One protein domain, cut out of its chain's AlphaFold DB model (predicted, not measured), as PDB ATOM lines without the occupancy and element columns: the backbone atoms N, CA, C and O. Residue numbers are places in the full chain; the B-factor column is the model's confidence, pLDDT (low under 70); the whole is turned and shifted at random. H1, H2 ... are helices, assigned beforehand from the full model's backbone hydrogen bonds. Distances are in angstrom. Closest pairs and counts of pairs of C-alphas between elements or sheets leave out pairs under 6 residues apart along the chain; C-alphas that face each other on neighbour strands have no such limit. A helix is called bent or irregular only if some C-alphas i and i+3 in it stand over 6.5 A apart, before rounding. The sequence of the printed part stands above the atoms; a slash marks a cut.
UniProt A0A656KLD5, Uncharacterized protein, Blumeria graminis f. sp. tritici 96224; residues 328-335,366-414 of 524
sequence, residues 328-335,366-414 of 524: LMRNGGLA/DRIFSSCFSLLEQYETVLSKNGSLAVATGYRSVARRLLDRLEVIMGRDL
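This is residues 328 to 335 and 366 to 414 of the 524 residues of an uncharacterized protein of Blumeria graminis f. sp. tritici 96224 (UniProt A0A656KLD5). Picture a thin rod with a small body between two arms: residues 366 to 374 of H1 stick out at one end, residues 401 to 414, mostly H3, at the other, and short H2 and residues 328 to 335 lie in the body. The 57 printed residues, all helix in class, hold H1, H2, H3 in that order, no named strand. The whole is only just extended, close to loose (radius of gyration of the C-alphas 15.4 A), spanning 58 by 20 by 14 A.

Start at C-alpha 328, (415.744, 420.917, 298.098); residues 328 to 335 hold no named element. H1, residues 366 to 383, runs 24.1 A from (433.275, 401.563, 277.170), with a kink of 27 degrees near residue 373; it is only just irregular, C-alphas 368 and 371 being 7.0 A apart. H2 is residues 389 to 392, 4.8 A. H3, residues 398 to 410, runs 17.7 A to (414.526, 434.597, 308.960).

H1 touches H2 with residues 379 to 383 alone; the closest C-alphas, of Tyr 379 and Leu 389, are 7.0 A apart. H2 and H3 are close but not clearly touching, at 7.9 A between the C-alphas of Val 391 and Arg 400. H1 and H3 are apart. Every O i to N i+4 pair is within hydrogen-bond range in H3, 12 of 14 in H1; H2 is too short for one.

C-alphas 366 and 414, the farthest apart, are 58.1 A apart. Residues 336 to 365 are not printed, a gap of 23.3 A between C-alphas 335 and 366. Both helix links are tight. Mean pLDDT of the printed part is 73.2; 23 residues are under 70, among them 328 to 335 and 390 to 400.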
ATOM      1  N   LEU A 328     415.222 421.514 296.869       62.25
ATOM      2  CA  LEU A 328     415.744 420.917 298.098       62.25
ATOM      3  C   LEU A 328     416.633 419.710 297.778       62.25
ATOM      4  O   LEU A 328     416.326 418.854 296.950       62.25
ATOM      5  N   MET A 329     417.748 419.603 298.504       55.53
ATOM      6  CA  MET A 329     418.820 418.626 298.249       55.53
ATOM      7  C   MET A 329     418.405 417.145 298.301       55.53
ATOM      8  O   MET A 329     419.201 416.295 297.916       55.53
ATOM      9  N   ARG A 330     417.200 416.812 298.786       61.75
ATOM     10  CA  ARG A 330     416.733 415.422 298.898       61.75
ATOM     11  C   ARG A 330     416.372 414.807 297.542       61.75
ATOM     12  O   ARG A 330     416.608 413.619 297.351       61.75
ATOM     13  N   ASN A 331     415.863 415.624 296.617       55.91
ATOM     14  CA  ASN A 331     415.509 415.224 295.248       55.91
ATOM     15  C   ASN A 331     416.236 416.076 294.185       55.91
ATOM     16  O   ASN A 331     416.466 415.620 293.068       55.91
ATOM     17  N   GLY A 332     416.630 417.304 294.540       59.72
ATOM     18  CA  GLY A 332     417.046 418.352 293.612       59.72
ATOM     19  C   GLY A 332     418.476 418.326 293.072       59.72
ATOM     20  O   GLY A 332     418.830 419.254 292.346       59.72
ATOM     21  N   GLY A 333     419.326 417.351 293.418       65.44
ATOM     22  CA  GLY A 333     420.747 417.406 293.054       65.44
ATOM     23  C   GLY A 333     421.512 416.080 293.062       65.44
ATOM     24  O   GLY A 333     421.137 415.128 293.742       65.44
ATOM     25  N   LEU A 334     422.628 416.048 292.323       67.00
ATOM     26  CA  LEU A 334     423.610 414.962 292.345       67.00
ATOM     27  C   LEU A 334     424.254 414.845 293.737       67.00
ATOM     28  O   LEU A 334     424.693 415.838 294.317       67.00
ATOM     29  N   ALA A 335     424.415 413.615 294.229       64.69
ATOM     30  CA  ALA A 335     425.065 413.339 295.515       64.69
ATOM     31  C   ALA A 335     426.597 413.548 295.510       64.69
ATOM     32  O   ALA A 335     427.237 413.487 296.561       64.69
ATOM     33  N   ASP A 366     434.139 401.681 275.994       75.62
ATOM     34  CA  ASP A 366     433.275 401.563 277.170       75.62
ATOM     35  C   ASP A 366     433.955 401.996 278.476       75.62
ATOM     36  O   ASP A 366     433.346 402.714 279.263       75.62
ATOM     37  N   ARG A 367     435.221 401.623 278.730       77.31
ATOM     38  CA  ARG A 367     435.937 402.015 279.962       77.31
ATOM     39  C   ARG A 367     436.272 403.503 280.002       77.31
ATOM     40  O   ARG A 367     436.312 404.072 281.088       77.31
ATOM     41  N   ILE A 368     436.503 404.125 278.846       77.31
ATOM     42  CA  ILE A 368     436.783 405.564 278.744       77.31
ATOM     43  C   ILE A 368     435.491 406.364 278.952       77.31
ATOM     44  O   ILE A 368     435.489 407.355 279.678       77.31
ATOM     45  N   PHE A 369     434.378 405.908 278.370       84.56
ATOM     46  CA  PHE A 369     433.084 406.588 278.459       84.56
ATOM     47  C   PHE A 369     432.215 406.155 279.653       84.56
ATOM     48  O   PHE A 369     431.219 406.816 279.929       84.56
ATOM     49  N   SER A 370     432.596 405.129 280.425       82.00
ATOM     50  CA  SER A 370     431.881 404.681 281.639       82.00
ATOM     51  C   SER A 370     431.624 405.816 282.641       82.00
ATOM     52  O   SER A 370     430.545 405.888 283.230       82.00
ATOM     53  N   SER A 371     432.583 406.737 282.806       79.69
ATOM     54  CA  SER A 371     432.409 407.930 283.649       79.69
ATOM     55  C   SER A 371     431.325 408.871 283.119       79.69
ATOM     56  O   SER A 371     430.601 409.476 283.905       79.69
ATOM     57  N   CYS A 372     431.200 408.981 281.795       81.56
ATOM     58  CA  CYS A 372     430.220 409.824 281.123       81.56
ATOM     59  C   CYS A 372     428.826 409.184 281.162       81.56
ATOM     60  O   CYS A 372     427.868 409.871 281.496       81.56
ATOM     61  N   PHE A 373     428.708 407.875 280.913       86.06
ATOM     62  CA  PHE A 373     427.432 407.155 281.000       86.06
ATOM     63  C   PHE A 373     426.842 407.189 282.415       86.06
ATOM     64  O   PHE A 373     425.696 407.599 282.578       86.06
ATOM     65  N   SER A 374     427.632 406.879 283.452       84.94
ATOM     66  CA  SER A 374     427.145 406.957 284.842       84.94
ATOM     67  C   SER A 374     426.796 408.392 285.274       84.94
ATOM     68  O   SER A 374     425.957 408.598 286.148       84.94
ATOM     69  N   LEU A 375     427.410 409.407 284.659       84.75
ATOM     70  CA  LEU A 375     427.088 410.814 284.901       84.75
ATOM     71  C   LEU A 375     425.805 411.262 284.171       84.75
ATOM     72  O   LEU A 375     425.052 412.061 284.722       84.75
ATOM     73  N   LEU A 376     425.519 410.718 282.984       88.12
ATOM     74  CA  LEU A 376     424.242 410.910 282.286       88.12
ATOM     75  C   LEU A 376     423.084 410.245 283.049       88.12
ATOM     76  O   LEU A 376     422.072 410.894 283.294       88.12
ATOM     77  N   GLU A 377     423.272 409.014 283.526       88.50
ATOM     78  CA  GLU A 377     422.332 408.293 284.402       88.50
ATOM     79  C   GLU A 377     422.050 409.072 285.709       88.50
ATOM     80  O   GLU A 377     420.911 409.175 286.174       88.50
ATOM     81  N   GLN A 378     423.072 409.714 286.285       84.19
ATOM     82  CA  GLN A 378     422.912 410.605 287.440       84.19
ATOM     83  C   GLN A 378     422.126 411.892 287.115       84.19
ATOM     84  O   GLN A 378     421.434 412.414 287.988       84.19
ATOM     85  N   TYR A 379     422.187 412.407 285.884       85.75
ATOM     86  CA  TYR A 379     421.341 413.525 285.447       85.75
ATOM     87  C   TYR A 379     419.896 413.089 285.165       85.75
ATOM     88  O   TYR A 379     418.960 413.777 285.573       85.75
ATOM     89  N   GLU A 380     419.695 411.934 284.533       88.25
ATOM     90  CA  GLU A 380     418.375 411.350 284.268       88.25
ATOM     91  C   GLU A 380     417.624 411.030 285.571       88.25
ATOM     92  O   GLU A 380     416.441 411.348 285.713       88.25
ATOM     93  N   THR A 381     418.326 410.510 286.582       86.06
ATOM     94  CA  THR A 381     417.774 410.256 287.928       86.06
ATOM     95  C   THR A 381     417.543 411.512 288.779       86.06
ATOM     96  O   THR A 381     416.904 411.411 289.829       86.06
ATOM     97  N   VAL A 382     418.007 412.691 288.340       83.00
ATOM     98  CA  VAL A 382     417.591 414.003 288.877       83.00
ATOM     99  C   VAL A 382     416.375 414.534 288.112       83.00
ATOM    100  O   VAL A 382     415.403 414.951 288.740       83.00
ATOM    101  N   LEU A 383     416.382 414.471 286.775       83.69
ATOM    102  CA  LEU A 383     415.267 414.926 285.931       83.69
ATOM    103  C   LEU A 383     413.962 414.175 286.234       83.69
ATOM    104  O   LEU A 383     412.928 414.804 286.440       83.69
ATOM    105  N   SER A 384     414.022 412.848 286.353       84.12
ATOM    106  CA  SER A 384     412.878 411.985 286.706       84.12
ATOM    107  C   SER A 384     412.335 412.191 288.130       84.12
ATOM    108  O   SER A 384     411.260 411.690 288.452       84.12
ATOM    109  N   LYS A 385     413.039 412.953 288.979       83.69
ATOM    110  CA  LYS A 385     412.595 413.365 290.325       83.69
ATOM    111  C   LYS A 385     412.171 414.838 290.386       83.69
ATOM    112  O   LYS A 385     412.082 415.398 291.475       83.69
ATOM    113  N   ASN A 386     411.957 415.474 289.231       77.06
ATOM    114  CA  ASN A 386     411.723 416.916 289.079       77.06
ATOM    115  C   ASN A 386     412.830 417.790 289.713       77.06
ATOM    116  O   ASN A 386     412.581 418.923 290.121       77.06
ATOM    117  N   GLY A 387     414.057 417.272 289.823       75.19
ATOM    118  CA  GLY A 387     415.178 417.974 290.437       75.19
ATOM    119  C   GLY A 387     415.881 418.953 289.491       75.19
ATOM    120  O   GLY A 387     415.778 418.873 288.265       75.19
ATOM    121  N   SER A 388     416.639 419.897 290.055       72.94
ATOM    122  CA  SER A 388     417.281 420.956 289.270       72.94
ATOM    123  C   SER A 388     418.691 420.582 288.804       72.94
ATOM    124  O   SER A 388     419.635 420.576 289.594       72.94
ATOM    125  N   LEU A 389     418.896 420.416 287.492       74.88
ATOM    126  CA  LEU A 389     420.241 420.288 286.901       74.88
ATOM    127  C   LEU A 389     421.186 421.447 287.283       74.88
ATOM    128  O   LEU A 389     422.385 421.239 287.477       74.88
ATOM    129  N   ALA A 390     420.655 422.660 287.463       69.00
ATOM    130  CA  ALA A 390     421.429 423.827 287.894       69.00
ATOM    131  C   ALA A 390     421.892 423.755 289.364       69.00
ATOM    132  O   ALA A 390     422.857 424.418 289.730       69.00
ATOM    133  N   VAL A 391     421.230 422.951 290.204       67.81
ATOM    134  CA  VAL A 391     421.688 422.621 291.566       67.81
ATOM    135  C   VAL A 391     422.618 421.404 291.519       67.81
ATOM    136  O   VAL A 391     423.692 421.423 292.121       67.81
ATOM    137  N   ALA A 392     422.257 420.377 290.744       65.31
ATOM    138  CA  ALA A 392     423.005 419.130 290.606       65.31
ATOM    139  C   ALA A 392     424.436 419.315 290.068       65.31
ATOM    140  O   ALA A 392     425.370 418.674 290.541       65.31
ATOM    141  N   THR A 393     424.629 420.230 289.117       66.81
ATOM    142  CA  THR A 393     425.945 420.552 288.531       66.81
ATOM    143  C   THR A 393     426.882 421.318 289.474       66.81
ATOM    144  O   THR A 393     428.011 421.629 289.101       66.81
ATOM    145  N   GLY A 394     426.454 421.642 290.699       59.00
ATOM    146  CA  GLY A 394     427.290 422.344 291.675       59.00
ATOM    147  C   GLY A 394     427.502 423.829 291.371       59.00
ATOM    148  O   GLY A 394     428.256 424.499 292.084       59.00
ATOM    149  N   TYR A 395     426.801 424.386 290.375       57.66
ATOM    150  CA  TYR A 395     426.570 425.824 290.332       57.66
ATOM    151  C   TYR A 395     425.903 426.220 291.655       57.66
ATOM    152  O   TYR A 395     424.775 425.825 291.944       57.66
ATOM    153  N   ARG A 396     426.594 427.025 292.479       56.22
ATOM    154  CA  ARG A 396     425.975 427.710 293.628       56.22
ATOM    155  C   ARG A 396     425.013 428.762 293.088       56.22
ATOM    156  O   ARG A 396     425.372 429.944 293.021       56.22
ATOM    157  N   SER A 397     423.852 428.285 292.644       57.12
ATOM    158  CA  SER A 397     422.809 429.043 291.972       57.12
ATOM    159  C   SER A 397     422.427 430.265 292.797       57.12
ATOM    160  O   SER A 397     422.539 430.265 294.028       57.12
ATOM    161  N   VAL A 398     421.971 431.321 292.123       60.78
ATOM    162  CA  VAL A 398     421.488 432.519 292.823       60.78
ATOM    163  C   VAL A 398     420.360 432.126 293.782       60.78
ATOM    164  O   VAL A 398     420.379 432.573 294.919       60.78
ATOM    165  N   ALA A 399     419.500 431.174 293.397       64.00
ATOM    166  CA  ALA A 399     418.513 430.549 294.277       64.00
ATOM    167  C   ALA A 399     419.123 429.946 295.559       64.00
ATOM    168  O   ALA A 399     418.679 430.308 296.641       64.00
ATOM    169  N   ARG A 400     420.171 429.104 295.492       69.81
ATOM    170  CA  ARG A 400     420.795 428.552 296.715       69.81
ATOM    171  C   ARG A 400     421.411 429.658 297.574       69.81
ATOM    172  O   ARG A 400     421.144 429.711 298.763       69.81
ATOM    173  N   ARG A 401     422.133 430.611 296.970       72.62
ATOM    174  CA  ARG A 401     422.698 431.768 297.698       72.62
ATOM    175  C   ARG A 401     421.627 432.677 298.311       72.62
ATOM    176  O   ARG A 401     421.915 433.342 299.299       72.62
ATOM    177  N   LEU A 402     420.440 432.756 297.708       73.00
ATOM    178  CA  LEU A 402     419.293 433.477 298.251       73.00
ATOM    179  C   LEU A 402     418.661 432.691 299.397       73.00
ATOM    180  O   LEU A 402     418.452 433.287 300.439       73.00
ATOM    181  N   LEU A 403     418.442 431.380 299.263       75.50
ATOM    182  CA  LEU A 403     417.928 430.526 300.340       75.50
ATOM    183  C   LEU A 403     418.848 430.551 301.570       75.50
ATOM    184  O   LEU A 403     418.377 430.865 302.656       75.50
ATOM    185  N   ASP A 404     420.160 430.360 301.391       76.00
ATOM    186  CA  ASP A 404     421.156 430.430 302.476       76.00
ATOM    187  C   ASP A 404     421.156 431.813 303.172       76.00
ATOM    188  O   ASP A 404     421.434 431.934 304.364       76.00
ATOM    189  N   ARG A 405     420.854 432.891 302.429       77.88
ATOM    190  CA  ARG A 405     420.725 434.255 302.974       77.88
ATOM    191  C   ARG A 405     419.373 434.497 303.635       77.88
ATOM    192  O   ARG A 405     419.335 435.207 304.631       77.88
ATOM    193  N   LEU A 406     418.294 433.944 303.089       77.19
ATOM    194  CA  LEU A 406     416.941 434.044 303.627       77.19
ATOM    195  C   LEU A 406     416.837 433.277 304.942       77.19
ATOM    196  O   LEU A 406     416.289 433.824 305.882       77.19
ATOM    197  N   GLU A 407     417.459 432.105 305.065       75.06
ATOM    198  CA  GLU A 407     417.605 431.374 306.332       75.06
ATOM    199  C   GLU A 407     418.297 432.245 307.401       75.06
ATOM    200  O   GLU A 407     417.782 432.418 308.504       75.06
ATOM    201  N   VAL A 408     419.400 432.915 307.038       75.50
ATOM    202  CA  VAL A 408     420.131 433.859 307.910       75.50
ATOM    203  C   VAL A 408     419.372 435.174 308.174       75.50
ATOM    204  O   VAL A 408     419.706 435.885 309.120       75.50
ATOM    205  N   ILE A 409     418.364 435.527 307.372       71.31
ATOM    206  CA  ILE A 409     417.485 436.687 307.608       71.31
ATOM    207  C   ILE A 409     416.296 436.284 308.486       71.31
ATOM    208  O   ILE A 409     416.025 436.970 309.462       71.31
ATOM    209  N   MET A 410     415.645 435.157 308.197       67.00
ATOM    210  CA  MET A 410     414.526 434.597 308.960       67.00
ATOM    211  C   MET A 410     414.942 434.200 310.380       67.00
ATOM    212  O   MET A 410     414.169 434.396 311.309       67.00
ATOM    213  N   GLY A 411     416.171 433.700 310.554       68.25
ATOM    214  CA  GLY A 411     416.790 433.427 311.855       68.25
ATOM    215  C   GLY A 411     417.337 434.662 312.584       68.25
ATOM    216  O   GLY A 411     418.055 434.509 313.570       68.25
ATOM    217  N   ARG A 412     417.046 435.879 312.105       72.56
ATOM    218  CA  ARG A 412     417.231 437.125 312.858       72.56
ATOM    219  C   ARG A 412     415.862 437.668 313.217       72.56
ATOM    220  O   ARG A 412     415.157 438.158 312.337       72.56
ATOM    221  N   ASP A 413     415.524 437.633 314.498       64.81
ATOM    222  CA  ASP A 413     414.359 438.350 315.005       64.81
ATOM    223  C   ASP A 413     414.413 439.819 314.559       64.81
ATOM    224  O   ASP A 413     415.483 440.444 314.549       64.81
ATOM    225  N   LEU A 414     413.266 440.381 314.162       68.25
ATOM    226  CA  LEU A 414     413.178 441.825 313.957       68.25
ATOM    227  C   LEU A 414     413.438 442.528 315.291       68.25
ATOM    228  O   LEU A 414     413.171 441.970 316.357       68.25
TER     229      LEU A 414